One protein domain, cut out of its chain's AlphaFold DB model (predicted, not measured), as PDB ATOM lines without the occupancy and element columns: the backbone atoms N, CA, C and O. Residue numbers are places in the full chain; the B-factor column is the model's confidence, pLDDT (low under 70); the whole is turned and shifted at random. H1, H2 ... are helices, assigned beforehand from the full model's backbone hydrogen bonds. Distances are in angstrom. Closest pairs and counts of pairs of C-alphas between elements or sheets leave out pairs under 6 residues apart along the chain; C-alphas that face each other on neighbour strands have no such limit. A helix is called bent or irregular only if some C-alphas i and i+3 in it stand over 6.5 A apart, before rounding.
ATOM      1  N   SER A 154     259.860  62.328 258.196       86.25
ATOM      2  CA  SER A 154     260.719  62.286 259.381       86.25
ATOM      3  C   SER A 154     262.203  62.359 258.999       86.25
ATOM      4  O   SER A 154     262.579  62.084 257.862       86.25
ATOM      5  N   ASP A 155     263.082  62.684 259.953       85.94
ATOM      6  CA  ASP A 155     264.536  62.725 259.723       85.94
ATOM      7  C   ASP A 155     265.124  61.399 259.208       85.94
ATOM      8  O   ASP A 155     266.191  61.401 258.594       85.94
ATOM      9  N   ASP A 156     264.500  60.259 259.521       87.69
ATOM     10  CA  ASP A 156     264.943  58.951 259.028       87.69
ATOM     11  C   ASP A 156     264.410  58.695 257.615       87.69
ATOM     12  O   ASP A 156     265.177  58.329 256.726       87.69
ATOM     13  N   ASP A 157     263.131  59.005 257.375       86.50
ATOM     14  CA  ASP A 157     262.512  58.860 256.055       86.50
ATOM     15  C   ASP A 157     263.182  59.763 255.017       86.50
ATOM     16  O   ASP A 157     263.429  59.320 253.898       86.50
ATOM     17  N   ARG A 158     263.552  61.002 255.384       86.31
ATOM     18  CA  ARG A 158     264.297  61.910 254.496       86.31
ATOM     19  C   ARG A 158     265.639  61.324 254.079       86.31
ATOM     20  O   ARG A 158     265.953  61.315 252.892       86.31
ATOM     21  N   LYS A 159     266.413  60.781 255.024       87.38
ATOM     22  CA  LYS A 159     267.706  60.144 254.720       87.38
ATOM     23  C   LYS A 159     267.533  58.928 253.833       87.38
ATOM     24  O   LYS A 159     268.268  58.788 252.864       87.38
ATOM     25  N   GLN A 160     266.570  58.064 254.146       88.12
ATOM     26  CA  GLN A 160     266.293  56.889 253.325       88.12
ATOM     27  C   GLN A 160     265.846  57.281 251.916       88.12
ATOM     28  O   GLN A 160     266.301  56.673 250.954       88.12
ATOM     29  N   TYR A 161     264.996  58.299 251.789       87.81
ATOM     30  CA  TYR A 161     264.538  58.813 250.504       87.81
ATOM     31  C   TYR A 161     265.705  59.353 249.666       87.81
ATOM     32  O   TYR A 161     265.900  58.905 248.539       87.81
ATOM     33  N   ILE A 162     266.534  60.238 250.231       90.69
ATOM     34  CA  ILE A 162     267.708  60.790 249.540       90.69
ATOM     35  C   ILE A 162     268.727  59.691 249.186       90.69
ATOM     36  O   ILE A 162     269.285  59.701 248.090       90.69
ATOM     37  N   GLU A 163     268.945  58.710 250.065       91.12
ATOM     38  CA  GLU A 163     269.847  57.581 249.806       91.12
ATOM     39  C   GLU A 163     269.338  56.690 248.661       91.12
ATOM     40  O   GLU A 163     270.120  56.294 247.795       91.12
ATOM     41  N   ARG A 164     268.029  56.391 248.622       90.12
ATOM     42  CA  ARG A 164     267.399  55.628 247.530       90.12
ATOM     43  C   ARG A 164     267.466  56.392 246.217       90.12
ATOM     44  O   ARG A 164     267.866  55.809 245.215       90.12
ATOM     45  N   TRP A 165     267.149  57.684 246.242       90.88
ATOM     46  CA  TRP A 165     267.234  58.557 245.074       90.88
ATOM     47  C   TRP A 165     268.664  58.591 244.519       90.88
ATOM     48  O   TRP A 165     268.865  58.344 243.329       90.88
ATOM     49  N   PHE A 166     269.672  58.789 245.376       92.69
ATOM     50  CA  PHE A 166     271.073  58.731 244.959       92.69
ATOM     51  C   PHE A 166     271.438  57.360 244.393       92.69
ATOM     52  O   PHE A 166     272.038  57.282 243.326       92.69
ATOM     53  N   THR A 167     271.065  56.281 245.085       91.75
ATOM     54  CA  THR A 167     271.384  54.915 244.658       91.75
ATOM     55  C   THR A 167     270.778  54.615 243.288       91.75
ATOM     56  O   THR A 167     271.490  54.126 242.417       91.75
ATOM     57  N   ASN A 168     269.500  54.946 243.073       90.19
ATOM     58  CA  ASN A 168     268.811  54.725 241.802       90.19
ATOM     59  C   ASN A 168     269.506  55.479 240.656       90.19
ATOM     60  O   ASN A 168     269.864  54.880 239.643       90.19
ATOM     61  N   VAL A 169     269.788  56.773 240.846       92.69
ATOM     62  CA  VAL A 169     270.450  57.603 239.827       92.69
ATOM     63  C   VAL A 169     271.887  57.137 239.576       92.69
ATOM     64  O   VAL A 169     272.278  56.934 238.429       92.69
ATOM     65  N   HIS A 170     272.672  56.903 240.628       91.50
ATOM     66  CA  HIS A 170     274.086  56.546 240.507       91.50
ATOM     67  C   HIS A 170     274.304  55.136 239.942       91.50
ATOM     68  O   HIS A 170     275.281  54.919 239.228       91.50
ATOM     69  N   LEU A 171     273.394  54.185 240.196       90.88
ATOM     70  CA  LEU A 171     273.440  52.852 239.582       90.88
ATOM     71  C   LEU A 171     273.377  52.909 238.050       90.88
ATOM     72  O   LEU A 171     274.010  52.085 237.392       90.88
ATOM     73  N   HIS A 172     272.631  53.868 237.497       90.88
ATOM     74  CA  HIS A 172     272.425  53.992 236.054       90.88
ATOM     75  C   HIS A 172     273.378  55.001 235.406       90.88
ATOM     76  O   HIS A 172     273.936  54.714 234.350       90.88
ATOM     77  N   LEU A 173     273.586  56.165 236.029       91.62
ATOM     78  CA  LEU A 173     274.371  57.267 235.460       91.62
ATOM     79  C   LEU A 173     275.830  57.311 235.932       91.62
ATOM     80  O   LEU A 173     276.652  57.984 235.311       91.62
ATOM     81  N   GLY A 174     276.182  56.627 237.024       88.94
ATOM     82  CA  GLY A 174     277.531  56.678 237.588       88.94
ATOM     83  C   GLY A 174     277.988  58.113 237.882       88.94
ATOM     84  O   GLY A 174     277.291  58.874 238.556       88.94
ATOM     85  N   ASP A 175     279.167  58.477 237.373       86.88
ATOM     86  CA  ASP A 175     279.745  59.828 237.464       86.88
ATOM     87  C   ASP A 175     279.625  60.607 236.132       86.88
ATOM     88  O   ASP A 175     280.470  61.449 235.833       86.88
ATOM     89  N   LEU A 176     278.606  60.316 235.306       90.56
ATOM     90  CA  LEU A 176     278.350  61.045 234.058       90.56
ATOM     91  C   LEU A 176     278.240  62.555 234.313       90.56
ATOM     92  O   LEU A 176     277.406  62.985 235.106       90.56
ATOM     93  N   ASP A 177     279.017  63.364 233.595       90.62
ATOM     94  CA  ASP A 177     278.863  64.818 233.636       90.62
ATOM     95  C   ASP A 177     277.476  65.211 233.084       90.62
ATOM     96  O   ASP A 177     277.201  64.975 231.902       90.62
ATOM     97  N   PRO A 178     276.594  65.816 233.900       92.56
ATOM     98  CA  PRO A 178     275.230  66.156 233.502       92.56
ATOM     99  C   PRO A 178     275.180  67.180 232.366       92.56
ATOM    100  O   PRO A 178     274.169  67.265 231.667       92.56
ATOM    101  N   THR A 179     276.247  67.961 232.168       93.31
ATOM    102  CA  THR A 179     276.339  68.971 231.108       93.31
ATOM    103  C   THR A 179     276.659  68.372 229.743       93.31
ATOM    104  O   THR A 179     276.442  69.020 228.717       93.31
ATOM    105  N   MET A 180     277.141  67.127 229.704       90.88
ATOM    106  CA  MET A 180     277.515  66.459 228.466       90.88
ATOM    107  C   MET A 180     276.338  65.703 227.861       90.88
ATOM    108  O   MET A 180     275.637  64.951 228.533       90.88
ATOM    109  N   SER A 181     276.162  65.848 226.548       88.88
ATOM    110  CA  SER A 181     275.254  64.994 225.787       88.88
ATOM    111  C   SER A 181     275.754  63.554 225.760       88.88
ATOM    112  O   SER A 181     276.955  63.292 225.626       88.88
ATOM    113  N   ILE A 182     274.812  62.619 225.828       86.25
ATOM    114  CA  ILE A 182     275.092  61.194 225.674       86.25
ATOM    115  C   ILE A 182     275.435  60.975 224.199       86.25
ATOM    116  O   ILE A 182     274.645  61.297 223.320       86.25
ATOM    117  N   ASN A 183     276.644  60.500 223.918       77.94
ATOM    118  CA  ASN A 183     277.084  60.171 222.565       77.94
ATOM    119  C   ASN A 183     278.095  59.019 222.601       77.94
ATOM    120  O   ASN A 183     278.796  58.800 223.593       77.94
ATOM    121  N   SER A 184     278.199  58.293 221.487       66.88
ATOM    122  CA  SER A 184     279.139  57.173 221.334       66.88
ATOM    123  C   SER A 184     280.606  57.608 221.229       66.88
ATOM    124  O   SER A 184     281.492  56.756 221.199       66.88
ATOM    125  N   SER A 185     280.879  58.917 221.154       68.75
ATOM    126  CA  SER A 185     282.242  59.454 221.217       68.75
ATOM    127  C   SER A 185     282.777  59.573 222.644       68.75
ATOM    128  O   SER A 185     283.987  59.471 222.827       68.75
ATOM    129  N   ASN A 186     281.902  59.747 223.638       69.69
ATOM    130  CA  ASN A 186     282.290  59.971 225.032       69.69
ATOM    131  C   ASN A 186     282.043  58.747 225.924       69.69
ATOM    132  O   ASN A 186     282.695  58.609 226.956       69.69
ATOM    133  N   LEU A 187     281.132  57.854 225.529       78.12
ATOM    134  CA  LEU A 187     280.765  56.648 226.270       78.12
ATOM    135  C   LEU A 187     280.791  55.424 225.351       78.12
ATOM    136  O   LEU A 187     280.536  55.523 224.148       78.12
ATOM    137  N   ASP A 188     281.054  54.242 225.911       81.94
ATOM    138  CA  ASP A 188     280.878  53.010 225.147       81.94
ATOM    139  C   ASP A 188     279.394  52.770 224.814       81.94
ATOM    140  O   ASP A 188     278.477  53.287 225.462       81.94
ATOM    141  N   LEU A 189     279.156  51.987 223.760       78.44
ATOM    142  CA  LEU A 189     277.815  51.787 223.215       78.44
ATOM    143  C   LEU A 189     276.856  51.152 224.229       78.44
ATOM    144  O   LEU A 189     275.683  51.517 224.255       78.44
ATOM    145  N   LYS A 190     277.338  50.205 225.041       83.06
ATOM    146  CA  LYS A 190     276.492  49.496 226.003       83.06
ATOM    147  C   LYS A 190     276.095  50.438 227.134       83.06
ATOM    148  O   LYS A 190     274.915  50.554 227.435       83.06
ATOM    149  N   HIS A 191     277.065  51.148 227.700       82.44
ATOM    150  CA  HIS A 191     276.816  52.104 228.770       82.44
ATOM    151  C   HIS A 191     275.885  53.238 228.316       82.44
ATOM    152  O   HIS A 191     274.944  53.580 229.024       82.44
ATOM    153  N   SER A 192     276.068  53.738 227.088       84.19
ATOM    154  CA  SER A 192     275.142  54.708 226.486       84.19
ATOM    155  C   SER A 192     273.711  54.161 226.438       84.19
ATOM    156  O   SER A 192     272.781  54.841 226.858       84.19
ATOM    157  N   GLN A 193     273.520  52.928 225.953       86.69
ATOM    158  CA  GLN A 193     272.198  52.297 225.853       86.69
ATOM    159  C   GLN A 193     271.532  52.094 227.216       86.69
ATOM    160  O   GLN A 193     270.335  52.344 227.334       86.69
ATOM    161  N   ASP A 194     272.283  51.668 228.230       88.56
ATOM    162  CA  ASP A 194     271.758  51.469 229.584       88.56
ATOM    163  C   ASP A 194     271.249  52.799 230.175       88.56
ATOM    164  O   ASP A 194     270.130  52.855 230.687       88.56
ATOM    165  N   ILE A 195     272.007  53.890 230.000       90.62
ATOM    166  CA  ILE A 195     271.604  55.244 230.412       90.62
ATOM    167  C   ILE A 195     270.348  55.704 229.666       90.62
ATOM    168  O   ILE A 195     269.403  56.200 230.275       90.62
ATOM    169  N   ILE A 196     270.319  55.538 228.344       90.31
ATOM    170  CA  ILE A 196     269.185  55.956 227.511       90.31
ATOM    171  C   ILE A 196     267.913  55.200 227.906       90.31
ATOM    172  O   ILE A 196     266.850  55.805 228.025       90.31
ATOM    173  N   ASN A 197     268.016  53.888 228.128       90.69
ATOM    174  CA  ASN A 197     266.887  53.064 228.556       90.69
ATOM    175  C   ASN A 197     266.363  53.507 229.924       90.69
ATOM    176  O   ASN A 197     265.150  53.582 230.106       90.69
ATOM    177  N   PHE A 198     267.262  53.834 230.858       92.19
ATOM    178  CA  PHE A 198     266.893  54.396 232.153       92.19
ATOM    179  C   PHE A 198     266.139  55.723 231.992       92.19
ATOM    180  O   PHE A 198     265.010  55.839 232.462       92.19
ATOM    181  N   LEU A 199     266.686  56.686 231.244       92.94
ATOM    182  CA  LEU A 199     266.039  57.987 231.035       92.94
ATOM    183  C   LEU A 199     264.674  57.859 230.345       92.94
ATOM    184  O   LEU A 199     263.717  58.499 230.775       92.94
ATOM    185  N   PHE A 200     264.540  57.006 229.324       91.75
ATOM    186  CA  PHE A 200     263.229  56.742 228.722       91.75
ATOM    187  C   PHE A 200     262.270  56.069 229.703       91.75
ATOM    188  O   PHE A 200     261.094  56.415 229.707       91.75
ATOM    189  N   SER A 201     262.746  55.172 230.573       90.44
ATOM    190  CA  SER A 201     261.888  54.564 231.594       90.44
ATOM    191  C   SER A 201     261.372  55.581 232.617       90.44
ATOM    192  O   SER A 201     260.210  55.497 233.006       90.44
ATOM    193  N   GLU A 202     262.173  56.588 232.972       89.88
ATOM    194  CA  GLU A 202     261.761  57.692 233.849       89.88
ATOM    195  C   GLU A 202     260.718  58.603 233.184       89.88
ATOM    196  O   GLU A 202     259.795  59.091 233.839       89.88
ATOM    197  N   ILE A 203     260.824  58.800 231.868       88.31
ATOM    198  CA  ILE A 203     259.885  59.604 231.072       88.31
ATOM    199  C   ILE A 203     258.567  58.857 230.846       88.31
ATOM    200  O   ILE A 203     257.487  59.438 230.960       88.31
ATOM    201  N   ASP A 204     258.651  57.568 230.524       85.75
ATOM    202  CA  ASP A 204     257.493  56.706 230.289       85.75
ATOM    203  C   ASP A 204     256.817  56.283 231.599       85.75
ATOM    204  O   ASP A 204     255.646  55.870 231.598       85.75
ATOM    205  N   SER A 205     257.532  56.407 232.722       80.19
ATOM    206  CA  SER A 205     256.980  56.242 234.056       80.19
ATOM    207  C   SER A 205     255.843  57.236 234.257       80.19
ATOM    208  O   SER A 205     255.984  58.454 234.193       80.19
ATOM    209  N   ARG A 206     254.660  56.686 234.519       65.88
ATOM    210  CA  ARG A 206     253.440  57.453 234.801       65.88
ATOM    211  C   ARG A 206     253.227  57.663 236.300       65.88
ATOM    212  O   ARG A 206     252.114  57.989 236.714       65.88
ATOM    213  N   SER A 207     254.271  57.436 237.088       66.31
ATOM    214  CA  SER A 207     254.313  57.566 238.540       66.31
ATOM    215  C   SER A 207     255.576  58.312 238.953       66.31
ATOM    216  O   SER A 207     256.614  58.205 238.306       66.31
ATOM    217  N   LEU A 208     255.476  59.064 240.043       65.06
ATOM    218  CA  LEU A 208     256.637  59.675 240.679       65.06
ATOM    219  C   LEU A 208     257.304  58.631 241.574       65.06
ATOM    220  O   LEU A 208     256.610  57.991 242.360       65.06
ATOM    221  N   ASP A 209     258.631  58.527 241.510       55.78
ATOM    222  CA  ASP A 209     259.459  57.666 242.381       55.78
ATOM    223  C   ASP A 209     259.595  58.227 243.819       55.78
ATOM    224  O   ASP A 209     260.448  57.844 244.616       55.78
ATOM    225  N   VAL A 210     258.732  59.182 244.184       53.91
ATOM    226  CA  VAL A 210     258.488  59.537 245.580       53.91
ATOM    227  C   VAL A 210     257.522  58.484 246.102       53.91
ATOM    228  O   VAL A 210     256.318  58.627 245.897       53.91
ATOM    229  N   ASP A 211     258.077  57.432 246.713       41.41
ATOM    230  CA  ASP A 211     257.516  56.143 247.186       41.41
ATOM    231  C   ASP A 211     256.084  56.105 247.789       41.41
ATOM    232  O   ASP A 211     255.616  55.047 248.204       41.41
ATOM    233  N   GLN A 212     255.341  57.210 247.862       40.56
ATOM    234  CA  GLN A 212     253.945  57.264 248.298       40.56
ATOM    235  C   GLN A 212     253.118  58.331 247.571       40.56
ATOM    236  O   GLN A 212     252.316  59.029 248.197       40.56
ATOM    237  N   VAL A 213     253.218  58.479 246.251       41.97
ATOM    238  CA  VAL A 213     252.071  59.017 245.495       41.97
ATOM    239  C   VAL A 213     251.107  57.866 245.205       41.97
ATOM    240  O   VAL A 213     250.889  57.490 244.057       41.97
ATOM    241  N   GLU A 214     250.520  57.303 246.275       41.62
ATOM    242  CA  GLU A 214     249.197  56.674 246.163       41.62
ATOM    243  C   GLU A 214     248.308  57.616 245.355       41.62
ATOM    244  O   GLU A 214     248.452  58.837 245.511       41.62
ATOM    245  N   GLU A 215     247.476  57.035 244.475       51.16
ATOM    246  CA  GLU A 215     246.533  57.723 243.586       51.16
ATOM    247  C   GLU A 215     246.217  59.103 244.140       51.16
ATOM    248  O   GLU A 215     245.607  59.201 245.206       51.16
ATOM    249  N   LEU A 216     246.725  60.157 243.483       53.16
ATOM    250  CA  LEU A 216     246.436  61.528 243.885       53.16
ATOM    251  C   LEU A 216     244.925  61.600 244.060       53.16
ATOM    252  O   LEU A 216     244.193  61.573 243.069       53.16
ATOM    253  N   GLU A 245     239.492  65.317 235.573       87.88
ATOM    254  CA  GLU A 245     240.051  64.388 234.577       87.88
ATOM    255  C   GLU A 245     241.089  65.078 233.687       87.88
ATOM    256  O   GLU A 245     242.139  64.513 233.375       87.88
ATOM    257  N   THR A 246     240.812  66.325 233.298       90.81
ATOM    258  CA  THR A 246     241.717  67.125 232.471       90.81
ATOM    259  C   THR A 246     243.008  67.441 233.224       90.81
ATOM    260  O   THR A 246     244.089  67.276 232.658       90.81
ATOM    261  N   ALA A 247     242.909  67.833 234.499       90.06
ATOM    262  CA  ALA A 247     244.055  68.079 235.370       90.06
ATOM    263  C   ALA A 247     244.861  66.800 235.634       90.06
ATOM    264  O   ALA A 247     246.071  66.805 235.440       90.06
ATOM    265  N   ALA A 248     244.207  65.689 235.977       86.69
ATOM    266  CA  ALA A 248     244.855  64.400 236.209       86.69
ATOM    267  C   ALA A 248     245.612  63.907 234.967       86.69
ATOM    268  O   ALA A 248     246.749  63.446 235.072       86.69
ATOM    269  N   ARG A 249     245.023  64.052 233.770       88.31
ATOM    270  CA  ARG A 249     245.708  63.724 232.514       88.31
ATOM    271  C   ARG A 249     246.924  64.621 232.282       88.31
ATOM    272  O   ARG A 249     247.963  64.103 231.890       88.31
ATOM    273  N   PHE A 250     246.804  65.930 232.507       91.19
ATOM    274  CA  PHE A 250     247.928  66.861 232.372       91.19
ATOM    275  C   PHE A 250     249.058  66.524 233.353       91.19
ATOM    276  O   PHE A 250     250.208  66.407 232.945       91.19
ATOM    277  N   ILE A 251     248.730  66.273 234.625       89.06
ATOM    278  CA  ILE A 251     249.705  65.852 235.637       89.06
ATOM    279  C   ILE A 251     250.432  64.590 235.163       89.06
ATOM    280  O   ILE A 251     251.654  64.568 235.096       89.06
ATOM    281  N   LYS A 252     249.681  63.561 234.771       87.12
ATOM    282  CA  LYS A 252     250.228  62.258 234.385       87.12
ATOM    283  C   LYS A 252     251.075  62.288 233.113       87.12
ATOM    284  O   LYS A 252     252.044  61.545 233.031       87.12
ATOM    285  N   ASN A 253     250.680  63.077 232.116       86.69
ATOM    286  CA  ASN A 253     251.302  63.043 230.792       86.69
ATOM    287  C   ASN A 253     252.359  64.132 230.581       86.69
ATOM    288  O   ASN A 253     253.234  63.937 229.749       86.69
ATOM    289  N   GLU A 254     252.269  65.257 231.293       89.56
ATOM    290  CA  GLU A 254     253.159  66.411 231.096       89.56
ATOM    291  C   GLU A 254     254.005  66.688 232.348       89.56
ATOM    292  O   GLU A 254     255.217  66.860 232.248       89.56
ATOM    293  N   LEU A 255     253.399  66.710 233.547       89.88
ATOM    294  CA  LEU A 255     254.138  67.054 234.772       89.88
ATOM    295  C   LEU A 255     255.021  65.919 235.280       89.88
ATOM    296  O   LEU A 255     256.177  66.168 235.595       89.88
ATOM    297  N   VAL A 256     254.492  64.699 235.390       88.56
ATOM    298  CA  VAL A 256     255.229  63.558 235.959       88.56
ATOM    299  C   VAL A 256     256.521  63.270 235.187       88.56
ATOM    300  O   VAL A 256     257.562  63.232 235.840       88.56
ATOM    301  N   PRO A 257     256.525  63.179 233.840       89.94
ATOM    302  CA  PRO A 257     257.764  62.955 233.095       89.94
ATOM    303  C   PRO A 257     258.802  64.062 233.320       89.94
ATOM    304  O   PRO A 257     259.980  63.785 233.530       89.94
ATOM    305  N   MET A 258     258.365  65.326 233.320       92.69
ATOM    306  CA  MET A 258     259.246  66.465 233.586       92.69
ATOM    307  C   MET A 258     259.809  66.415 235.011       92.69
ATOM    308  O   MET A 258     261.011  66.587 235.191       92.69
ATOM    309  N   ILE A 259     258.983  66.113 236.016       91.38
ATOM    310  CA  ILE A 259     259.411  66.021 237.416       91.38
ATOM    311  C   ILE A 259     260.363  64.837 237.636       91.38
ATOM    312  O   ILE A 259     261.324  64.987 238.385       91.38
ATOM    313  N   ASN A 260     260.155  63.685 236.994       90.94
ATOM    314  CA  ASN A 260     261.097  62.560 237.071       90.94
ATOM    315  C   ASN A 260     262.470  62.962 236.517       90.94
ATOM    316  O   ASN A 260     263.490  62.752 237.171       90.94
ATOM    317  N   LEU A 261     262.510  63.653 235.373       93.69
ATOM    318  CA  LEU A 261     263.771  64.181 234.853       93.69
ATOM    319  C   LEU A 261     264.375  65.276 235.742       93.69
ATOM    320  O   LEU A 261     265.593  65.314 235.887       93.69
ATOM    321  N   VAL A 262     263.569  66.124 236.389       94.00
ATOM    322  CA  VAL A 262     264.068  67.067 237.408       94.00
ATOM    323  C   VAL A 262     264.738  66.313 238.559       94.00
ATOM    324  O   VAL A 262     265.830  66.703 238.967       94.00
ATOM    325  N   HIS A 263     264.152  65.211 239.041       91.56
ATOM    326  CA  HIS A 263     264.777  64.375 240.071       91.56
ATOM    327  C   HIS A 263     266.116  63.796 239.590       91.56
ATOM    328  O   HIS A 263     267.130  63.895 240.280       91.56
ATOM    329  N   VAL A 264     266.167  63.218 238.392       94.00
ATOM    330  CA  VAL A 264     267.428  62.693 237.845       94.00
ATOM    331  C   VAL A 264     268.468  63.810 237.699       94.00
ATOM    332  O   VAL A 264     269.612  63.657 238.126       94.00
ATOM    333  N   GLY A 265     268.062  64.954 237.146       94.69
ATOM    334  CA  GLY A 265     268.922  66.102 236.869       94.69
ATOM    335  C   GLY A 265     269.513  66.717 238.128       94.69
ATOM    336  O   GLY A 265     270.728  66.875 238.203       94.69
ATOM    337  N   LEU A 266     268.680  67.006 239.134       93.38
ATOM    338  CA  LEU A 266     269.120  67.562 240.415       93.38
ATOM    339  C   LEU A 266     270.136  66.652 241.109       93.38
ATOM    340  O   LEU A 266     271.201  67.116 241.516       93.38
ATOM    341  N   MET A 267     269.840  65.354 241.212       92.69
ATOM    342  CA  MET A 267     270.737  64.402 241.868       92.69
ATOM    343  C   MET A 267     272.045  64.218 241.097       92.69
ATOM    344  O   MET A 267     273.119  64.203 241.705       92.69
ATOM    345  N   GLN A 268     271.988  64.116 239.765       94.00
ATOM    346  CA  GLN A 268     273.199  63.980 238.959       94.00
ATOM    347  C   GLN A 268     274.061  65.240 239.040       94.00
ATOM    348  O   GLN A 268     275.259  65.128 239.304       94.00
ATOM    349  N   TRP A 269     273.455  66.425 238.896       92.94
ATOM    350  CA  TRP A 269     274.119  67.720 239.064       92.94
ATOM    351  C   TRP A 269     274.837  67.803 240.394       92.94
ATOM    352  O   TRP A 269     276.036  68.068 240.471       92.94
ATOM    353  N   PHE A 270     274.111  67.493 241.452       89.50
ATOM    354  CA  PHE A 270     274.652  67.557 242.781       89.50
ATOM    355  C   PHE A 270     275.787  66.548 243.009       89.50
ATOM    356  O   PHE A 270     276.850  66.897 243.522       89.50
ATOM    357  N   SER A 271     275.608  65.294 242.596       89.88
ATOM    358  CA  SER A 271     276.593  64.240 242.845       89.88
ATOM    359  C   SER A 271     277.904  64.401 242.065       89.88
ATOM    360  O   SER A 271     278.898  63.777 242.441       89.88
ATOM    361  N   THR A 272     277.914  65.201 240.997       88.81
ATOM    362  CA  THR A 272     279.070  65.384 240.101       88.81
ATOM    363  C   THR A 272     279.710  66.759 240.231       88.81
ATOM    364  O   THR A 272     280.933  66.842 240.324       88.81
ATOM    365  N   ASN A 273     278.906  67.824 240.305       86.00
ATOM    366  CA  ASN A 273     279.394  69.200 240.388       86.00
ATOM    367  C   ASN A 273     279.551  69.663 241.839       86.00
ATOM    368  O   ASN A 273     280.534  70.327 242.172       86.00
ATOM    369  N   VAL A 274     278.626  69.277 242.726       86.38
ATOM    370  CA  VAL A 274     278.686  69.688 244.133       86.38
ATOM    371  C   VAL A 274     279.564  68.750 244.950       86.38
ATOM    372  O   VAL A 274     280.604  69.210 245.422       86.38
ATOM    373  N   ILE A 275     279.218  67.458 245.087       88.31
ATOM    374  CA  ILE A 275     280.076  66.457 245.754       88.31
ATOM    375  C   ILE A 275     281.228  66.037 244.827       88.31
ATOM    376  O   ILE A 275     281.354  64.884 244.411       88.31
ATOM    377  N   ASP A 304     263.727  75.392 234.181       94.12
ATOM    378  CA  ASP A 304     264.198  75.708 232.828       94.12
ATOM    379  C   ASP A 304     265.724  75.822 232.762       94.12
ATOM    380  O   ASP A 304     266.330  75.390 231.781       94.12
ATOM    381  N   GLU A 305     266.352  76.349 233.817       94.06
ATOM    382  CA  GLU A 305     267.802  76.445 233.896       94.06
ATOM    383  C   GLU A 305     268.460  75.077 234.089       94.06
ATOM    384  O   GLU A 305     269.460  74.796 233.422       94.06
ATOM    385  N   LEU A 306     267.890  74.208 234.935       95.88
ATOM    386  CA  LEU A 306     268.351  72.827 235.085       95.88
ATOM    387  C   LEU A 306     268.358  72.135 233.721       95.88
ATOM    388  O   LEU A 306     269.395  71.628 233.295       95.88
ATOM    389  N   PHE A 307     267.230  72.160 233.004       96.69
ATOM    390  CA  PHE A 307     267.153  71.537 231.684       96.69
ATOM    391  C   PHE A 307     268.096  72.193 230.683       96.69
ATOM    392  O   PHE A 307     268.758  71.474 229.947       96.69
ATOM    393  N   ALA A 308     268.236  73.520 230.674       94.81
ATOM    394  CA  ALA A 308     269.161  74.195 229.765       94.81
ATOM    395  C   ALA A 308     270.615  73.735 229.967       94.81
ATOM    396  O   ALA A 308     271.345  73.567 228.988       94.81
ATOM    397  N   ARG A 309     271.028  73.514 231.221       94.50
ATOM    398  CA  ARG A 309     272.391  73.100 231.578       94.50
ATOM    399  C   ARG A 309     272.617  71.585 231.477       94.50
ATOM    400  O   ARG A 309     273.757  71.170 231.295       94.50
ATOM    401  N   CYS A 310     271.574  70.760 231.573       95.31
ATOM    402  CA  CYS A 310     271.681  69.300 231.535       95.31
ATOM    403  C   CYS A 310     271.682  68.733 230.103       95.31
ATOM    404  O   CYS A 310     270.669  68.221 229.618       95.31
ATOM    405  N   GLY A 311     272.843  68.769 229.440       93.50
ATOM    406  CA  GLY A 311     273.046  68.192 228.105       93.50
ATOM    407  C   GLY A 311     272.711  66.698 228.002       93.50
ATOM    408  O   GLY A 311     272.336  66.234 226.925       93.50
ATOM    409  N   MET A 312     272.757  65.953 229.113       93.75
ATOM    410  CA  MET A 312     272.387  64.531 229.151       93.75
ATOM    411  C   MET A 312     270.916  64.254 228.787       93.75
ATOM    412  O   MET A 312     270.565  63.119 228.478       93.75
ATOM    413  N   PHE A 313     270.054  65.278 228.800       95.12
ATOM    414  CA  PHE A 313     268.648  65.167 228.399       95.12
ATOM    415  C   PHE A 313     268.399  65.410 226.904       95.12
ATOM    416  O   PHE A 313     267.249  65.347 226.455       95.12
ATOM    417  N   ASP A 314     269.439  65.671 226.107       93.00
ATOM    418  CA  ASP A 314     269.321  65.623 224.652       93.00
ATOM    419  C   ASP A 314     269.393  64.166 224.170       93.00
ATOM    420  O   ASP A 314     270.470  63.608 223.957       93.00
ATOM    421  N   LEU A 315     268.221  63.544 223.992       90.38
ATOM    422  CA  LEU A 315     268.094  62.175 223.478       90.38
ATOM    423  C   LEU A 315     267.737  62.141 221.985       90.38
ATOM    424  O   LEU A 315     267.308  61.109 221.462       90.38
ATOM    425  N   SER A 316     267.925  63.253 221.270       87.81
ATOM    426  CA  SER A 316     267.510  63.401 219.870       87.81
ATOM    427  C   SER A 316     268.187  62.417 218.904       87.81
ATOM    428  O   SER A 316     267.657  62.140 217.821       87.81
ATOM    429  N   GLU A 317     269.339  61.854 219.278       81.94
ATOM    430  CA  GLU A 317     270.070  60.859 218.487       81.94
ATOM    431  C   GLU A 317     269.585  59.415 218.682       81.94
ATOM    432  O   GLU A 317     269.869  58.558 217.844       81.94
ATOM    433  N   TYR A 318     268.802  59.143 219.727       79.62
ATOM    434  CA  TYR A 318     268.478  57.784 220.186       79.62
ATOM    435  C   TYR A 318     267.013  57.401 219.992       79.62
ATOM    436  O   TYR A 318     266.485  56.529 220.677       79.62
ATOM    437  N   SER A 319     266.364  58.091 219.054       63.44
ATOM    438  CA  SER A 319     264.929  58.347 219.050       63.44
ATOM    439  C   SER A 319     264.030  57.141 219.355       63.44
ATOM    440  O   SER A 319     264.031  56.154 218.611       63.44
ATOM    441  N   HIS A 320     263.179  57.290 220.371       61.19
ATOM    442  CA  HIS A 320     262.023  56.428 220.643       61.19
ATOM    443  C   HIS A 320     260.799  56.865 219.816       61.19
ATOM    444  O   HIS A 320     259.885  56.079 219.550       61.19
ATOM    445  N   SER A 321     260.781  58.125 219.368       59.81
ATOM    446  CA  SER A 321     259.720  58.695 218.548       59.81
ATOM    447  C   SER A 321     260.167  58.926 217.099       59.81
ATOM    448  O   SER A 321     261.342  58.930 216.752       59.81
ATOM    449  N   ARG A 322     259.211  59.158 216.191       60.41
ATOM    450  CA  ARG A 322     259.520  59.473 214.780       60.41
ATOM    451  C   ARG A 322     260.166  60.858 214.586       60.41
ATOM    452  O   ARG A 322     260.438  61.228 213.447       60.41
ATOM    453  N   SER A 323     260.347  61.648 215.650       68.94
ATOM    454  CA  SER A 323     260.794  63.041 215.584       68.94
ATOM    455  C   SER A 323     261.895  63.311 216.601       68.94
ATOM    456  O   SER A 323     261.616  63.429 217.788       68.94
ATOM    457  N   LYS A 324     263.118  63.542 216.116       76.12
ATOM    458  CA  LYS A 324     264.284  63.898 216.943       76.12
ATOM    459  C   LYS A 324     264.027  65.056 217.911       76.12
ATOM    460  O   LYS A 324     264.498  65.029 219.035       76.12
ATOM    461  N   VAL A 325     263.239  66.048 217.486       78.19
ATOM    462  CA  VAL A 325     262.891  67.208 218.322       78.19
ATOM    463  C   VAL A 325     262.044  66.809 219.528       78.19
ATOM    464  O   VAL A 325     262.190  67.404 220.583       78.19
ATOM    465  N   ARG A 326     261.188  65.785 219.415       80.31
ATOM    466  CA  ARG A 326     260.349  65.345 220.544       80.31
ATOM    467  C   ARG A 326     261.170  64.684 221.641       80.31
ATOM    468  O   ARG A 326     260.837  64.843 222.806       80.31
ATOM    469  N   ASP A 327     262.247  64.013 221.251       86.81
ATOM    470  CA  ASP A 327     263.124  63.303 222.176       86.81
ATOM    471  C   ASP A 327     264.262  64.216 222.691       86.81
ATOM    472  O   ASP A 327     265.105  63.779 223.467       86.81
ATOM    473  N   ASN A 328     264.291  65.500 222.303       91.31
ATOM    474  CA  ASN A 328     265.186  66.498 222.891       91.31
ATOM    475  C   ASN A 328     264.525  67.150 224.121       91.31
ATOM    476  O   ASN A 328     263.944  68.235 224.039       91.31
ATOM    477  N   TYR A 329     264.585  66.466 225.265       93.12
ATOM    478  CA  TYR A 329     263.975  66.934 226.513       93.12
ATOM    479  C   TYR A 329     264.713  68.135 227.112       93.12
ATOM    480  O   TYR A 329     264.069  68.995 227.709       93.12
ATOM    481  N   GLN A 330     266.027  68.251 226.873       94.69
ATOM    482  CA  GLN A 330     266.809  69.447 227.202       94.69
ATOM    483  C   GLN A 330     266.161  70.703 226.597       94.69
ATOM    484  O   GLN A 330     265.872  71.672 227.299       94.69
ATOM    485  N   LEU A 331     265.886  70.678 225.291       92.19
ATOM    486  CA  LEU A 331     265.291  71.793 224.559       92.19
ATOM    487  C   LEU A 331     263.822  72.004 224.947       92.19
ATOM    488  O   LEU A 331     263.426  73.113 225.295       92.19
ATOM    489  N   ASN A 332     263.019  70.936 224.930       91.38
ATOM    490  CA  ASN A 332     261.568  71.021 225.123       91.38
ATOM    491  C   ASN A 332     261.153  71.486 226.526       91.38
ATOM    492  O   ASN A 332     260.040  71.989 226.684       91.38
ATOM    493  N   TYR A 333     262.015  71.315 227.533       95.00
ATOM    494  CA  TYR A 333     261.764  71.763 228.904       95.00
ATOM    495  C   TYR A 333     262.569  73.007 229.314       95.00
ATOM    496  O   TYR A 333     262.327  73.571 230.376       95.00
ATOM    497  N   SER A 334     263.483  73.509 228.482       94.31
ATOM    498  CA  SER A 334     264.167  74.783 228.760       94.31
ATOM    499  C   SER A 334     263.513  75.972 228.058       94.31
ATOM    500  O   SER A 334     263.482  77.081 228.601       94.31
ATOM    501  N   ILE A 335     262.955  75.769 226.861       90.81
ATOM    502  CA  ILE A 335     262.462  76.859 226.014       90.81
ATOM    503  C   ILE A 335     261.082  76.581 225.411       90.81
ATOM    504  O   ILE A 335     260.641  75.447 225.254       90.81
ATOM    505  N   VAL A 336     260.376  77.653 225.061       87.69
ATOM    506  CA  VAL A 336     259.060  77.580 224.425       87.69
ATOM    507  C   VAL A 336     259.222  77.155 222.968       87.69
ATOM    508  O   VAL A 336     259.920  77.815 222.200       87.69
ATOM    509  N   MET A 337     258.519  76.095 222.568       84.88
ATOM    510  CA  MET A 337     258.559  75.551 221.208       84.88
ATOM    511  C   MET A 337     257.316  75.949 220.398       84.88
ATOM    512  O   MET A 337     256.185  75.871 220.876       84.88
ATOM    513  N   ALA A 338     257.512  76.337 219.139       79.75
ATOM    514  CA  ALA A 338     256.471  76.572 218.143       79.75
ATOM    515  C   ALA A 338     256.477  75.422 217.121       79.75
ATOM    516  O   ALA A 338     257.051  75.509 216.035       79.75
ATOM    517  N   GLY A 339     255.858  74.298 217.485       79.00
ATOM    518  CA  GLY A 339     255.992  73.059 216.720       79.00
ATOM    519  C   GLY A 339     257.361  72.431 216.964       79.00
ATOM    520  O   GLY A 339     257.628  71.989 218.074       79.00
ATOM    521  N   ASN A 340     258.217  72.391 215.940       81.44
ATOM    522  CA  ASN A 340     259.563  71.814 216.037       81.44
ATOM    523  C   ASN A 340     260.678  72.873 216.133       81.44
ATOM    524  O   ASN A 340     261.853  72.520 216.070       81.44
ATOM    525  N   GLU A 341     260.326  74.156 216.248       82.88
ATOM    526  CA  GLU A 341     261.285  75.264 216.266       82.88
ATOM    527  C   GLU A 341     261.181  76.073 217.569       82.88
ATOM    528  O   GLU A 341     260.066  76.292 218.054       82.88
ATOM    529  N   PRO A 342     262.310  76.547 218.127       85.19
ATOM    530  CA  PRO A 342     262.328  77.506 219.226       85.19
ATOM    531  C   PRO A 342     261.508  78.756 218.919       85.19
ATOM    532  O   PRO A 342     261.666  79.376 217.865       85.19
ATOM    533  N   LEU A 343     260.674  79.184 219.864       82.94
ATOM    534  CA  LEU A 343     260.067  80.503 219.798       82.94
ATOM    535  C   LEU A 343     261.118  81.546 220.184       82.94
ATOM    536  O   LEU A 343     261.588  81.586 221.322       82.94
ATOM    537  N   ILE A 344     261.472  82.392 219.223       81.38
ATOM    538  CA  ILE A 344     262.490  83.425 219.385       81.38
ATOM    539  C   ILE A 344     261.852  84.743 219.823       81.38
ATOM    540  O   ILE A 344     260.789  85.145 219.340       81.38
ATOM    541  N   ASP A 345     262.513  85.414 220.755       77.25
ATOM    542  CA  ASP A 345     262.121  86.714 221.252       77.25
ATOM    543  C   ASP A 345     262.526  87.851 220.294       77.25
ATOM    544  O   ASP A 345     263.063  87.676 219.200       77.25
ATOM    545  N   ARG A 346     262.251  89.081 220.716       64.56
ATOM    546  CA  ARG A 346     262.544  90.292 219.936       64.56
ATOM    547  C   ARG A 346     264.043  90.588 219.757       64.56
ATOM    548  O   ARG A 346     264.374  91.490 218.989       64.56
ATOM    549  N   PHE A 347     264.906  89.938 220.530       75.19
ATOM    550  CA  PHE A 347     266.357  90.101 220.541       75.19
ATOM    551  C   PHE A 347     267.080  88.988 219.782       75.19
ATOM    552  O   PHE A 347     268.286  89.087 219.587       75.19
ATOM    553  N   GLY A 348     266.344  87.994 219.280       77.56
ATOM    554  CA  GLY A 348     266.939  86.838 218.620       77.56
ATOM    555  C   GLY A 348     267.245  85.692 219.583       77.56
ATOM    556  O   GLY A 348     267.832  84.707 219.149       77.56
ATOM    557  N   GLU A 349     266.820  85.789 220.845       83.62
ATOM    558  CA  GLU A 349     267.082  84.789 221.876       83.62
ATOM    559  C   GLU A 349     265.878  83.849 222.060       83.62
ATOM    560  O   GLU A 349     264.727  84.295 222.011       83.62
ATOM    561  N   PRO A 350     266.094  82.544 222.289       85.00
ATOM    562  CA  PRO A 350     265.017  81.624 222.640       85.00
ATOM    563  C   PRO A 350     264.273  82.053 223.909       85.00
ATOM    564  O   PRO A 350     264.877  82.362 224.938       85.00
ATOM    565  N   ILE A 351     262.940  82.035 223.861       84.94
ATOM    566  CA  ILE A 351     262.107  82.336 225.030       84.94
ATOM    567  C   ILE A 351     262.151  81.143 225.985       84.94
ATOM    568  O   ILE A 351     261.691  80.059 225.632       84.94
ATOM    569  N   ARG A 352     262.638  81.352 227.209       89.38
ATOM    570  CA  ARG A 352     262.634  80.326 228.262       89.38
ATOM    571  C   ARG A 352     261.226  80.017 228.769       89.38
ATOM    572  O   ARG A 352     260.356  80.896 228.793       89.38
ATOM    573  N   ILE A 353     261.001  78.774 229.188       89.06
ATOM    574  CA  ILE A 353     259.750  78.392 229.851       89.06
ATOM    575  C   ILE A 353     259.720  79.011 231.247       89.06
ATOM    576  O   ILE A 353     260.642  78.848 232.034       89.06
ATOM    577  N   ASN A 354     258.625  79.691 231.583       87.31
ATOM    578  CA  ASN A 354     258.369  80.110 232.955       87.31
ATOM    579  C   ASN A 354     257.458  79.076 233.621       87.31
ATOM    580  O   ASN A 354     256.271  79.008 233.307       87.31
ATOM    581  N   TYR A 355     258.016  78.288 234.536       87.00
ATOM    582  CA  TYR A 355     257.308  77.227 235.259       87.00
ATOM    583  C   TYR A 355     256.443  77.733 236.426       87.00
ATOM    584  O   TYR A 355     255.608  76.988 236.952       87.00
TER     585      TYR A 355
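AT A GLANCE: This is residues 154 to 216, 245 to 275 and 304 to 355 of the 492 residues of an uncharacterized protein of Lentilactobacillus curieae (UniProt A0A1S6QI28). The second arm of a long bent helix, H3b, runs through the middle; H1 packs on it about perpendicular with residues 165 to 173, H2 meets it near their ends as a V, residues 199 to 204 of H2 at residues 256 to 261 of H3b, and the short helix H4, paired with the short helix H5, packs on the side of H3b away from H1. The first arm, H3a, runs outward past the other helices, and residues 154 to 160 at the outer end of H1 stick out. The printed part has 146 residues with five named helices, H1 to H5 along the chain, and no named strand; the class is all helix, with mostly crossed packing. It is compact, with a radius of gyration of the C-alphas of 16.1 A and spans of 50 by 44 by 30 A.

HOW THE PARTS SIT: Begin with H1, residues 155 to 173: its residues 172 to 173 touch H2, residues 189 to 204, closest at the C-alphas of His 172 and Ile 195, 5.8 A apart, at a steep tilt of 46 degrees, opposite ways. Next look at H3, residues 245 to 274, assigned as one helix by its hydrogen bonds but bent, with C-alphas 253 and 256 6.5 A apart. Its arms H3a, residues 245 to 253, and H3b, residues 256 to 274, are near each other at a steep tilt of 35.5 degrees, only just past shallow. H3 is the hub. Residues 264 to 268 of H3b touch H1, about perpendicular at 87 degrees, with the C-alphas of Val 169 and Val 264 closest at 6.2 A. Residues 256 to 261 of H3b touch H2, with the C-alphas of Ile 203 and Pro 257 closest at 4.5 A. Residues 262 to 266 of H3b touch H4, residues 304 to 309, with the C-alphas of Gly 265 and Leu 306 closest at 7.0 A. H4 touches H5, residues 329 to 334, with the C-alphas of Asp 304 and Ser 334 closest at 4.2 A. Among the pairs that are apart are H1 and H4. Every O i to N i+4 pair is within hydrogen-bond range in H2, H3a, H3b, H4 and H5; in H1 it is 13 of 15.

IN THESE COORDINATES: Find C-alpha 155 at (264.536, 62.725, 259.723); from there H1 runs 26.7 A to C-alpha 173. H2 spans 22.1 A. H3a starts at C-alpha 245 at (240.051, 64.388, 234.577), and H3b covers 25.6 A. H4 and H5 are short; H5 ends at C-alpha 334 at (264.167, 74.783, 228.760).

THE WHOLE: The C-alphas of Asp 156 and Arg 346 are the farthest apart, 50.2 A. Residues 217 to 244 and 276 to 303 are not printed; the C-alpha gaps are 11.6 A from 216 to 245 and 22.5 A from 275 to 304. The links H1 to H2 and H4 to H5 are long. pLDDT is under 70 at residues 184 to 186, 206 to 216, 319 to 323 and 346.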